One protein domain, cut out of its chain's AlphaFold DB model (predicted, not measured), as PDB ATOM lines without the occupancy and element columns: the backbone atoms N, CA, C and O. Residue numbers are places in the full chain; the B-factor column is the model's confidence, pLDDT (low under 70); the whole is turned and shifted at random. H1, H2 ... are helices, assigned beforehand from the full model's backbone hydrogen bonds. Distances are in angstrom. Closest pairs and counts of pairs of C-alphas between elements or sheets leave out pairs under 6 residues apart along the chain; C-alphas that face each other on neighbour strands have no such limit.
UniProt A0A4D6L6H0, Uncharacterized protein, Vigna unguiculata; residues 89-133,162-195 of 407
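This is residues 89 to 133 and 162 to 195 of the 407 residues of an uncharacterized protein of Vigna unguiculata (UniProt A0A4D6L6H0). Two long, straight helices, H1 and H2, run side by side in opposite ways and make a rod, with a short unnamed tail, residues 126 to 133, folding back from the end of H1. The two helices keep a loose pairing, and residues 89 to 98 of H1 and 187 to 195 of H2 stand free. The printed part has 79 residues, all helix in class, H1 before H2, with no named strand. It is extended, with a radius of gyration of the C-alphas of 17.9 A and spans of 56 by 26 by 15 A.

Start from the longest helix, H1, residues 89 to 125, and look across to H2, residues 162 to 195. They are close but not clearly touching; the closest C-alphas, those of Ser 114 and Ser 171, are 7.1 A apart. They run opposite ways at a shallow tilt of 21 degrees. In H1 and H2 every O i to N i+4 pair is within hydrogen-bond range.

Find C-alpha 89 at (-113.550, 14.644, -54.399); from there H1 runs 53.8 A to C-alpha 125. H2 runs 48.7 A from C-alpha 162 at (-102.482, -34.588, -62.971) to C-alpha 195 at (-99.073, 10.057, -43.771).

The C-alphas farthest apart, those of Gly 89 and Gly 127, are 57.3 A apart. Residues 134 to 161 are not printed, and C-alphas 133 and 162 stand 28.7 A apart across this cut. Look for pLDDT under 70 at residues 90 to 92 and 129 to 133.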
ATOM      1  N   GLY A  89    -112.752  15.824 -54.047       70.81
ATOM      2  CA  GLY A  89    -113.550  14.644 -54.399       70.81
ATOM      3  C   GLY A  89    -113.310  14.160 -55.833       70.81
ATOM      4  O   GLY A  89    -113.250  12.956 -56.083       70.81
ATOM      5  N   ARG A  90    -113.104  15.092 -56.775       65.81
ATOM      6  CA  ARG A  90    -112.807  14.762 -58.181       65.81
ATOM      7  C   ARG A  90    -111.434  14.111 -58.340       65.81
ATOM      8  O   ARG A  90    -111.312  13.127 -59.066       65.81
ATOM      9  N   ARG A  91    -110.421  14.600 -57.615       65.50
ATOM     10  CA  ARG A  91    -109.071  14.010 -57.620       65.50
ATOM     11  C   ARG A  91    -109.061  12.594 -57.043       65.50
ATOM     12  O   ARG A  91    -108.437  11.710 -57.619       65.50
ATOM     13  N   PHE A  92    -109.808  12.358 -55.963       65.81
ATOM     14  CA  PHE A  92    -109.924  11.025 -55.369       65.81
ATOM     15  C   PHE A  92    -110.595  10.019 -56.317       65.81
ATOM     16  O   PHE A  92    -110.122   8.891 -56.462       65.81
ATOM     17  N   LEU A  93    -111.664  10.433 -57.008       71.94
ATOM     18  CA  LEU A  93    -112.348   9.574 -57.974       71.94
ATOM     19  C   LEU A  93    -111.447   9.238 -59.173       71.94
ATOM     20  O   LEU A  93    -111.409   8.083 -59.584       71.94
ATOM     21  N   TYR A  94    -110.674  10.214 -59.662       76.19
ATOM     22  CA  TYR A  94    -109.735  10.042 -60.774       76.19
ATOM     23  C   TYR A  94    -108.600   9.056 -60.449       76.19
ATOM     24  O   TYR A  94    -108.313   8.153 -61.237       76.19
ATOM     25  N   ILE A  95    -108.002   9.171 -59.258       74.31
ATOM     26  CA  ILE A  95    -106.969   8.236 -58.780       74.31
ATOM     27  C   ILE A  95    -107.545   6.822 -58.671       74.31
ATOM     28  O   ILE A  95    -106.922   5.857 -59.113       74.31
ATOM     29  N   LYS A  96    -108.771   6.692 -58.150       72.12
ATOM     30  CA  LYS A  96    -109.447   5.398 -58.042       72.12
ATOM     31  C   LYS A  96    -109.692   4.785 -59.423       72.12
ATOM     32  O   LYS A  96    -109.337   3.630 -59.632       72.12
ATOM     33  N   THR A  97    -110.211   5.540 -60.390       73.75
ATOM     34  CA  THR A  97    -110.434   5.029 -61.754       73.75
ATOM     35  C   THR A  97    -109.139   4.646 -62.469       73.75
ATOM     36  O   THR A  97    -109.106   3.600 -63.112       73.75
ATOM     37  N   LEU A  98    -108.059   5.418 -62.304       78.44
ATOM     38  CA  LEU A  98    -106.747   5.055 -62.850       78.44
ATOM     39  C   LEU A  98    -106.203   3.774 -62.213       78.44
ATOM     40  O   LEU A  98    -105.699   2.906 -62.921       78.44
ATOM     41  N   SER A  99    -106.359   3.617 -60.895       79.56
ATOM     42  CA  SER A  99    -105.935   2.398 -60.200       79.56
ATOM     43  C   SER A  99    -106.683   1.158 -60.697       79.56
ATOM     44  O   SER A  99    -106.054   0.138 -60.962       79.56
ATOM     45  N   PHE A 100    -107.996   1.257 -60.935       76.12
ATOM     46  CA  PHE A 100    -108.779   0.156 -61.504       76.12
ATOM     47  C   PHE A 100    -108.372  -0.162 -62.945       76.12
ATOM     48  O   PHE A 100    -108.241  -1.335 -63.287       76.12
ATOM     49  N   GLY A 101    -108.120   0.859 -63.769       82.69
ATOM     50  CA  GLY A 101    -107.635   0.673 -65.137       82.69
ATOM     51  C   GLY A 101    -106.302  -0.076 -65.188       82.69
ATOM     52  O   GLY A 101    -106.172  -1.040 -65.937       82.69
ATOM     53  N   MET A 102    -105.347   0.292 -64.328       79.00
ATOM     54  CA  MET A 102    -104.050  -0.394 -64.233       79.00
ATOM     55  C   MET A 102    -104.174  -1.844 -63.748       79.00
ATOM     56  O   MET A 102    -103.445  -2.713 -64.224       79.00
ATOM     57  N   VAL A 103    -105.097  -2.127 -62.820       77.81
ATOM     58  CA  VAL A 103    -105.353  -3.495 -62.341       77.81
ATOM     59  C   VAL A 103    -105.949  -4.360 -63.450       77.81
ATOM     60  O   VAL A 103    -105.501  -5.488 -63.640       77.81
ATOM     61  N   ILE A 104    -106.913  -3.837 -64.213       76.19
ATOM     62  CA  ILE A 104    -107.524  -4.561 -65.338       76.19
ATOM     63  C   ILE A 104    -106.492  -4.816 -66.441       76.19
ATOM     64  O   ILE A 104    -106.385  -5.944 -66.913       76.19
ATOM     65  N   ASP A 105    -105.689  -3.814 -66.808       76.44
ATOM     66  CA  ASP A 105    -104.614  -3.969 -67.796       76.44
ATOM     67  C   ASP A 105    -103.584  -5.025 -67.357       76.44
ATOM     68  O   ASP A 105    -103.221  -5.923 -68.120       76.44
ATOM     69  N   SER A 106    -103.195  -4.998 -66.079       73.50
ATOM     70  CA  SER A 106    -102.293  -5.995 -65.495       73.50
ATOM     71  C   SER A 106    -102.895  -7.402 -65.521       73.50
ATOM     72  O   SER A 106    -102.198  -8.354 -65.863       73.50
ATOM     73  N   LEU A 107    -104.187  -7.547 -65.213       74.81
ATOM     74  CA  LEU A 107    -104.896  -8.826 -65.286       74.81
ATOM     75  C   LEU A 107    -104.976  -9.354 -66.722       74.81
ATOM     76  O   LEU A 107    -104.639 -10.514 -66.947       74.81
ATOM     77  N   CYS A 108    -105.317  -8.506 -67.695       76.88
ATOM     78  CA  CYS A 108    -105.314  -8.863 -69.117       76.88
ATOM     79  C   CYS A 108    -103.919  -9.299 -69.588       76.88
ATOM     80  O   CYS A 108    -103.772 -10.267 -70.343       76.88
ATOM     81  N   ARG A 109    -102.865  -8.619 -69.120       80.31
ATOM     82  CA  ARG A 109    -101.478  -8.971 -69.439       80.31
ATOM     83  C   ARG A 109    -101.070 -10.304 -68.814       80.31
ATOM     84  O   ARG A 109    -100.434 -11.110 -69.491       80.31
ATOM     85  N   ILE A 110    -101.449 -10.559 -67.563       77.12
ATOM     86  CA  ILE A 110    -101.197 -11.837 -66.882       77.12
ATOM     87  C   ILE A 110    -101.960 -12.973 -67.569       77.12
ATOM     88  O   ILE A 110    -101.377 -14.028 -67.804       77.12
ATOM     89  N   GLU A 111    -103.219 -12.762 -67.953       83.12
ATOM     90  CA  GLU A 111    -104.009 -13.742 -68.704       83.12
ATOM     91  C   GLU A 111    -103.352 -14.067 -70.050       83.12
ATOM     92  O   GLU A 111    -103.154 -15.238 -70.380       83.12
ATOM     93  N   THR A 112    -102.913 -13.043 -70.786       80.75
ATOM     94  CA  THR A 112    -102.219 -13.205 -72.072       80.75
ATOM     95  C   THR A 112    -100.904 -13.972 -71.912       80.75
ATOM     96  O   THR A 112    -100.619 -14.893 -72.680       80.75
ATOM     97  N   LEU A 113    -100.104 -13.634 -70.896       80.75
ATOM     98  CA  LEU A 113     -98.855 -14.337 -70.595       80.75
ATOM     99  C   LEU A 113     -99.109 -15.775 -70.136       80.75
ATOM    100  O   LEU A 113     -98.402 -16.679 -70.570       80.75
ATOM    101  N   SER A 114    -100.142 -16.009 -69.327       78.62
ATOM    102  CA  SER A 114    -100.544 -17.346 -68.891       78.62
ATOM    103  C   SER A 114    -100.967 -18.206 -70.081       78.62
ATOM    104  O   SER A 114    -100.519 -19.344 -70.199       78.62
ATOM    105  N   MET A 115    -101.787 -17.676 -70.992       76.94
ATOM    106  CA  MET A 115    -102.181 -18.383 -72.215       76.94
ATOM    107  C   MET A 115    -100.969 -18.693 -73.094       76.94
ATOM    108  O   MET A 115    -100.840 -19.815 -73.582       76.94
ATOM    109  N   ARG A 116    -100.037 -17.742 -73.238       80.25
ATOM    110  CA  ARG A 116     -98.791 -17.950 -73.982       80.25
ATOM    111  C   ARG A 116     -97.928 -19.049 -73.362       80.25
ATOM    112  O   ARG A 116     -97.522 -19.958 -74.070       80.25
ATOM    113  N   MET A 117     -97.720 -19.026 -72.045       76.19
ATOM    114  CA  MET A 117     -96.955 -20.062 -71.341       76.19
ATOM    115  C   MET A 117     -97.596 -21.446 -71.472       76.19
ATOM    116  O   MET A 117     -96.888 -22.442 -71.615       76.19
ATOM    117  N   VAL A 118     -98.930 -21.522 -71.445       78.06
ATOM    118  CA  VAL A 118     -99.657 -22.774 -71.686       78.06
ATOM    119  C   VAL A 118     -99.405 -23.259 -73.115       78.06
ATOM    120  O   VAL A 118     -99.007 -24.407 -73.292       78.06
ATOM    121  N   ILE A 119     -99.563 -22.394 -74.121       80.00
ATOM    122  CA  ILE A 119     -99.320 -22.732 -75.534       80.00
ATOM    123  C   ILE A 119     -97.872 -23.189 -75.758       80.00
ATOM    124  O   ILE A 119     -97.660 -24.236 -76.368       80.00
ATOM    125  N   ASP A 120     -96.891 -22.473 -75.210       75.12
ATOM    126  CA  ASP A 120     -95.468 -22.810 -75.325       75.12
ATOM    127  C   ASP A 120     -95.152 -24.148 -74.634       75.12
ATOM    128  O   ASP A 120     -94.417 -24.978 -75.172       75.12
ATOM    129  N   SER A 121     -95.769 -24.420 -73.477       71.88
ATOM    130  CA  SER A 121     -95.647 -25.706 -72.776       71.88
ATOM    131  C   SER A 121     -96.245 -26.869 -73.578       71.88
ATOM    132  O   SER A 121     -95.661 -27.959 -73.622       71.88
ATOM    133  N   TYR A 122     -97.374 -26.644 -74.259       76.88
ATOM    134  CA  TYR A 122     -97.974 -27.621 -75.170       76.88
ATOM    135  C   TYR A 122     -97.109 -27.850 -76.415       76.88
ATOM    136  O   TYR A 122     -96.882 -29.003 -76.780       76.88
ATOM    137  N   ALA A 123     -96.583 -26.789 -77.035       77.94
ATOM    138  CA  ALA A 123     -95.697 -26.886 -78.195       77.94
ATOM    139  C   ALA A 123     -94.410 -27.661 -77.861       77.94
ATOM    140  O   ALA A 123     -94.033 -28.580 -78.592       77.94
ATOM    141  N   PHE A 124     -93.807 -27.372 -76.702       76.88
ATOM    142  CA  PHE A 124     -92.645 -28.094 -76.185       76.88
ATOM    143  C   PHE A 124     -92.955 -29.575 -75.921       76.88
ATOM    144  O   PHE A 124     -92.200 -30.454 -76.331       76.88
ATOM    145  N   SER A 125     -94.098 -29.872 -75.293       75.81
ATOM    146  CA  SER A 125     -94.518 -31.252 -75.002       75.81
ATOM    147  C   SER A 125     -94.822 -32.071 -76.262       75.81
ATOM    148  O   SER A 125     -94.719 -33.295 -76.233       75.81
ATOM    149  N   LEU A 126     -95.187 -31.411 -77.363       78.38
ATOM    150  CA  LEU A 126     -95.440 -32.035 -78.663       78.38
ATOM    151  C   LEU A 126     -94.170 -32.203 -79.515       78.38
ATOM    152  O   LEU A 126     -94.266 -32.676 -80.646       78.38
ATOM    153  N   GLY A 127     -92.991 -31.825 -79.007       84.44
ATOM    154  CA  GLY A 127     -91.739 -31.901 -79.766       84.44
ATOM    155  C   GLY A 127     -91.692 -30.943 -80.959       84.44
ATOM    156  O   GLY A 127     -90.853 -31.102 -81.846       84.44
ATOM    157  N   LEU A 128     -92.576 -29.938 -80.995       76.75
ATOM    158  CA  LEU A 128     -92.536 -28.871 -81.986       76.75
ATOM    159  C   LEU A 128     -91.417 -27.914 -81.570       76.75
ATOM    160  O   LEU A 128     -91.635 -26.942 -80.855       76.75
ATOM    161  N   ALA A 129     -90.190 -28.236 -81.978       48.97
ATOM    162  CA  ALA A 129     -88.957 -27.557 -81.574       48.97
ATOM    163  C   ALA A 129     -88.798 -26.119 -82.118       48.97
ATOM    164  O   ALA A 129     -87.688 -25.592 -82.141       48.97
ATOM    165  N   GLN A 130     -89.878 -25.474 -82.563       65.75
ATOM    166  CA  GLN A 130     -89.856 -24.095 -83.039       65.75
ATOM    167  C   GLN A 130     -90.767 -23.222 -82.163       65.75
ATOM    168  O   GLN A 130     -91.972 -23.481 -82.105       65.75
ATOM    169  N   PRO A 131     -90.219 -22.200 -81.476       53.12
ATOM    170  CA  PRO A 131     -91.022 -21.250 -80.720       53.12
ATOM    171  C   PRO A 131     -91.968 -20.506 -81.670       53.12
ATOM    172  O   PRO A 131     -91.545 -19.985 -82.702       53.12
ATOM    173  N   PHE A 132     -93.258 -20.469 -81.328       57.84
ATOM    174  CA  PHE A 132     -94.251 -19.701 -82.074       57.84
ATOM    175  C   PHE A 132     -93.964 -18.206 -81.893       57.84
ATOM    176  O   PHE A 132     -94.288 -17.606 -80.866       57.84
ATOM    177  N   ASP A 133     -93.338 -17.598 -82.896       48.28
ATOM    178  CA  ASP A 133     -93.086 -16.164 -82.922       48.28
ATOM    179  C   ASP A 133     -94.305 -15.433 -83.508       48.28
ATOM    180  O   ASP A 133     -94.489 -15.324 -84.719       48.28
ATOM    181  N   HIS A 162    -103.122 -35.191 -64.143       73.81
ATOM    182  CA  HIS A 162    -102.482 -34.588 -62.971       73.81
ATOM    183  C   HIS A 162    -101.497 -33.466 -63.318       73.81
ATOM    184  O   HIS A 162    -101.430 -32.483 -62.584       73.81
ATOM    185  N   ARG A 163    -100.759 -33.562 -64.435       75.38
ATOM    186  CA  ARG A 163     -99.794 -32.515 -64.820       75.38
ATOM    187  C   ARG A 163    -100.495 -31.243 -65.287       75.38
ATOM    188  O   ARG A 163    -100.064 -30.149 -64.937       75.38
ATOM    189  N   PHE A 164    -101.606 -31.386 -66.008       74.25
ATOM    190  CA  PHE A 164    -102.411 -30.242 -66.436       74.25
ATOM    191  C   PHE A 164    -103.056 -29.521 -65.245       74.25
ATOM    192  O   PHE A 164    -102.986 -28.297 -65.147       74.25
ATOM    193  N   LEU A 165    -103.621 -30.279 -64.297       77.19
ATOM    194  CA  LEU A 165    -104.160 -29.709 -63.060       77.19
ATOM    195  C   LEU A 165    -103.073 -29.000 -62.241       77.19
ATOM    196  O   LEU A 165    -103.321 -27.899 -61.766       77.19
ATOM    197  N   TYR A 166    -101.868 -29.571 -62.148       81.50
ATOM    198  CA  TYR A 166    -100.742 -28.970 -61.427       81.50
ATOM    199  C   TYR A 166    -100.316 -27.613 -62.009       81.50
ATOM    200  O   TYR A 166    -100.188 -26.631 -61.277       81.50
ATOM    201  N   ILE A 167    -100.165 -27.524 -63.335       82.81
ATOM    202  CA  ILE A 167     -99.822 -26.264 -64.017       82.81
ATOM    203  C   ILE A 167    -100.923 -25.222 -63.798       82.81
ATOM    204  O   ILE A 167    -100.624 -24.072 -63.480       82.81
ATOM    205  N   LYS A 168    -102.195 -25.630 -63.884       77.19
ATOM    206  CA  LYS A 168    -103.340 -24.746 -63.634       77.19
ATOM    207  C   LYS A 168    -103.397 -24.252 -62.185       77.19
ATOM    208  O   LYS A 168    -103.749 -23.102 -61.942       77.19
ATOM    209  N   THR A 169    -103.049 -25.094 -61.214       82.25
ATOM    210  CA  THR A 169    -102.993 -24.678 -59.806       82.25
ATOM    211  C   THR A 169    -101.827 -23.736 -59.525       82.25
ATOM    212  O   THR A 169    -101.996 -22.784 -58.769       82.25
ATOM    213  N   LEU A 170    -100.671 -23.948 -60.164       86.00
ATOM    214  CA  LEU A 170     -99.525 -23.048 -60.037       86.00
ATOM    215  C   LEU A 170     -99.804 -21.682 -60.666       86.00
ATOM    216  O   LEU A 170     -99.515 -20.662 -60.043       86.00
ATOM    217  N   SER A 171    -100.411 -21.649 -61.858       85.56
ATOM    218  CA  SER A 171    -100.767 -20.382 -62.499       85.56
ATOM    219  C   SER A 171    -101.795 -19.607 -61.672       85.56
ATOM    220  O   SER A 171    -101.629 -18.409 -61.464       85.56
ATOM    221  N   PHE A 172    -102.800 -20.284 -61.109       83.12
ATOM    222  CA  PHE A 172    -103.779 -19.645 -60.227       83.12
ATOM    223  C   PHE A 172    -103.149 -19.128 -58.925       83.12
ATOM    224  O   PHE A 172    -103.457 -18.021 -58.488       83.12
ATOM    225  N   GLY A 173    -102.219 -19.887 -58.337       91.62
ATOM    226  CA  GLY A 173    -101.461 -19.463 -57.158       91.62
ATOM    227  C   GLY A 173    -100.649 -18.190 -57.405       91.62
ATOM    228  O   GLY A 173    -100.706 -17.266 -56.601       91.62
ATOM    229  N   MET A 174     -99.965 -18.098 -58.550       85.62
ATOM    230  CA  MET A 174     -99.205 -16.903 -58.940       85.62
ATOM    231  C   MET A 174    -100.092 -15.668 -59.144       85.62
ATOM    232  O   MET A 174     -99.695 -14.560 -58.781       85.62
ATOM    233  N   VAL A 175    -101.290 -15.842 -59.713       84.50
ATOM    234  CA  VAL A 175    -102.253 -14.743 -59.897       84.50
ATOM    235  C   VAL A 175    -102.736 -14.222 -58.545       84.50
ATOM    236  O   VAL A 175    -102.767 -13.011 -58.339       84.50
ATOM    237  N   ILE A 176    -103.073 -15.118 -57.611       85.62
ATOM    238  CA  ILE A 176    -103.505 -14.732 -56.261       85.62
ATOM    239  C   ILE A 176    -102.383 -14.008 -55.514       85.62
ATOM    240  O   ILE A 176    -102.638 -12.965 -54.918       85.62
ATOM    241  N   ASP A 177    -101.154 -14.523 -55.565       84.06
ATOM    242  CA  ASP A 177    -100.003 -13.896 -54.904       84.06
ATOM    243  C   ASP A 177     -99.722 -12.494 -55.474       84.06
ATOM    244  O   ASP A 177     -99.547 -11.527 -54.733       84.06
ATOM    245  N   SER A 178     -99.820 -12.346 -56.800       82.06
ATOM    246  CA  SER A 178     -99.688 -11.048 -57.475       82.06
ATOM    247  C   SER A 178    -100.795 -10.069 -57.070       82.06
ATOM    248  O   SER A 178    -100.514  -8.901 -56.802       82.06
ATOM    249  N   LEU A 179    -102.048 -10.528 -56.977       82.62
ATOM    250  CA  LEU A 179    -103.172  -9.707 -56.512       82.62
ATOM    251  C   LEU A 179    -102.990  -9.270 -55.057       82.62
ATOM    252  O   LEU A 179    -103.215  -8.103 -54.741       82.62
ATOM    253  N   TYR A 180    -102.530 -10.172 -54.192       86.88
ATOM    254  CA  TYR A 180    -102.263  -9.870 -52.789       86.88
ATOM    255  C   TYR A 180    -101.109  -8.870 -52.628       86.88
ATOM    256  O   TYR A 180    -101.154  -7.969 -51.783       86.88
ATOM    257  N   HIS A 181    -100.087  -8.978 -53.479       86.75
ATOM    258  CA  HIS A 181     -98.985  -8.025 -53.517       86.75
ATOM    259  C   HIS A 181     -99.450  -6.635 -53.972       86.75
ATOM    260  O   HIS A 181     -99.128  -5.642 -53.321       86.75
ATOM    261  N   ILE A 182    -100.266  -6.557 -55.029       84.81
ATOM    262  CA  ILE A 182    -100.861  -5.297 -55.503       84.81
ATOM    263  C   ILE A 182    -101.762  -4.685 -54.431       84.81
ATOM    264  O   ILE A 182    -101.679  -3.483 -54.186       84.81
ATOM    265  N   GLU A 183    -102.585  -5.487 -53.752       88.12
ATOM    266  CA  GLU A 183    -103.420  -5.019 -52.643       88.12
ATOM    267  C   GLU A 183    -102.547  -4.408 -51.539       88.12
ATOM    268  O   GLU A 183    -102.763  -3.264 -51.137       88.12
ATOM    269  N   THR A 184    -101.493  -5.114 -51.127       87.25
ATOM    270  CA  THR A 184    -100.560  -4.650 -50.091       87.25
ATOM    271  C   THR A 184     -99.857  -3.351 -50.493       87.25
ATOM    272  O   THR A 184     -99.793  -2.415 -49.694       87.25
ATOM    273  N   LEU A 185     -99.380  -3.257 -51.738       87.19
ATOM    274  CA  LEU A 185     -98.760  -2.043 -52.274       87.19
ATOM    275  C   LEU A 185     -99.759  -0.888 -52.366       87.19
ATOM    276  O   LEU A 185     -99.429   0.235 -51.999       87.19
ATOM    277  N   SER A 186    -100.991  -1.151 -52.804       85.50
ATOM    278  CA  SER A 186    -102.029  -0.124 -52.923       85.50
ATOM    279  C   SER A 186    -102.432   0.440 -51.557       85.50
ATOM    280  O   SER A 186    -102.548   1.653 -51.405       85.50
ATOM    281  N   VAL A 187    -102.558  -0.413 -50.534       86.31
ATOM    282  CA  VAL A 187    -102.818   0.014 -49.153       86.31
ATOM    283  C   VAL A 187    -101.628   0.799 -48.603       86.31
ATOM    284  O   VAL A 187    -101.836   1.827 -47.960       86.31
ATOM    285  N   GLY A 188    -100.399   0.363 -48.897       88.75
ATOM    286  CA  GLY A 188     -99.176   1.099 -48.576       88.75
ATOM    287  C   GLY A 188     -99.178   2.505 -49.173       88.75
ATOM    288  O   GLY A 188     -99.092   3.472 -48.429       88.75
ATOM    289  N   LEU A 189     -99.411   2.635 -50.481       83.56
ATOM    290  CA  LEU A 189     -99.452   3.923 -51.184       83.56
ATOM    291  C   LEU A 189    -100.565   4.848 -50.684       83.56
ATOM    292  O   LEU A 189    -100.370   6.061 -50.595       83.56
ATOM    293  N   VAL A 190    -101.731   4.298 -50.337       83.06
ATOM    294  CA  VAL A 190    -102.823   5.074 -49.738       83.06
ATOM    295  C   VAL A 190    -102.407   5.597 -48.364       83.06
ATOM    296  O   VAL A 190    -102.572   6.784 -48.088       83.06
ATOM    297  N   ILE A 191    -101.831   4.748 -47.511       83.19
ATOM    298  CA  ILE A 191    -101.343   5.157 -46.187       83.19
ATOM    299  C   ILE A 191    -100.209   6.175 -46.321       83.19
ATOM    300  O   ILE A 191    -100.226   7.178 -45.610       83.19
ATOM    301  N   ASP A 192     -99.272   5.975 -47.241       79.00
ATOM    302  CA  ASP A 192     -98.168   6.900 -47.497       79.00
ATOM    303  C   ASP A 192     -98.689   8.250 -47.995       79.00
ATOM    304  O   ASP A 192     -98.227   9.282 -47.529       79.00
ATOM    305  N   SER A 193     -99.736   8.267 -48.825       73.88
ATOM    306  CA  SER A 193    -100.399   9.509 -49.257       73.88
ATOM    307  C   SER A 193    -101.093  10.247 -48.103       73.88
ATOM    308  O   SER A 193    -101.128  11.476 -48.078       73.88
ATOM    309  N   PHE A 194    -101.650   9.517 -47.129       70.06
ATOM    310  CA  PHE A 194    -102.276  10.106 -45.938       70.06
ATOM    311  C   PHE A 194    -101.271  10.489 -44.842       70.06
ATOM    312  O   PHE A 194    -101.556  11.368 -44.027       70.06
ATOM    313  N   THR A 195    -100.114   9.829 -44.787       76.62
ATOM    314  CA  THR A 195     -99.073  10.057 -43.771       76.62
ATOM    315  C   THR A 195     -97.951  10.961 -44.255       76.62
ATOM    316  O   THR A 195     -97.251  11.538 -43.418       76.62
TER     317      THR A 195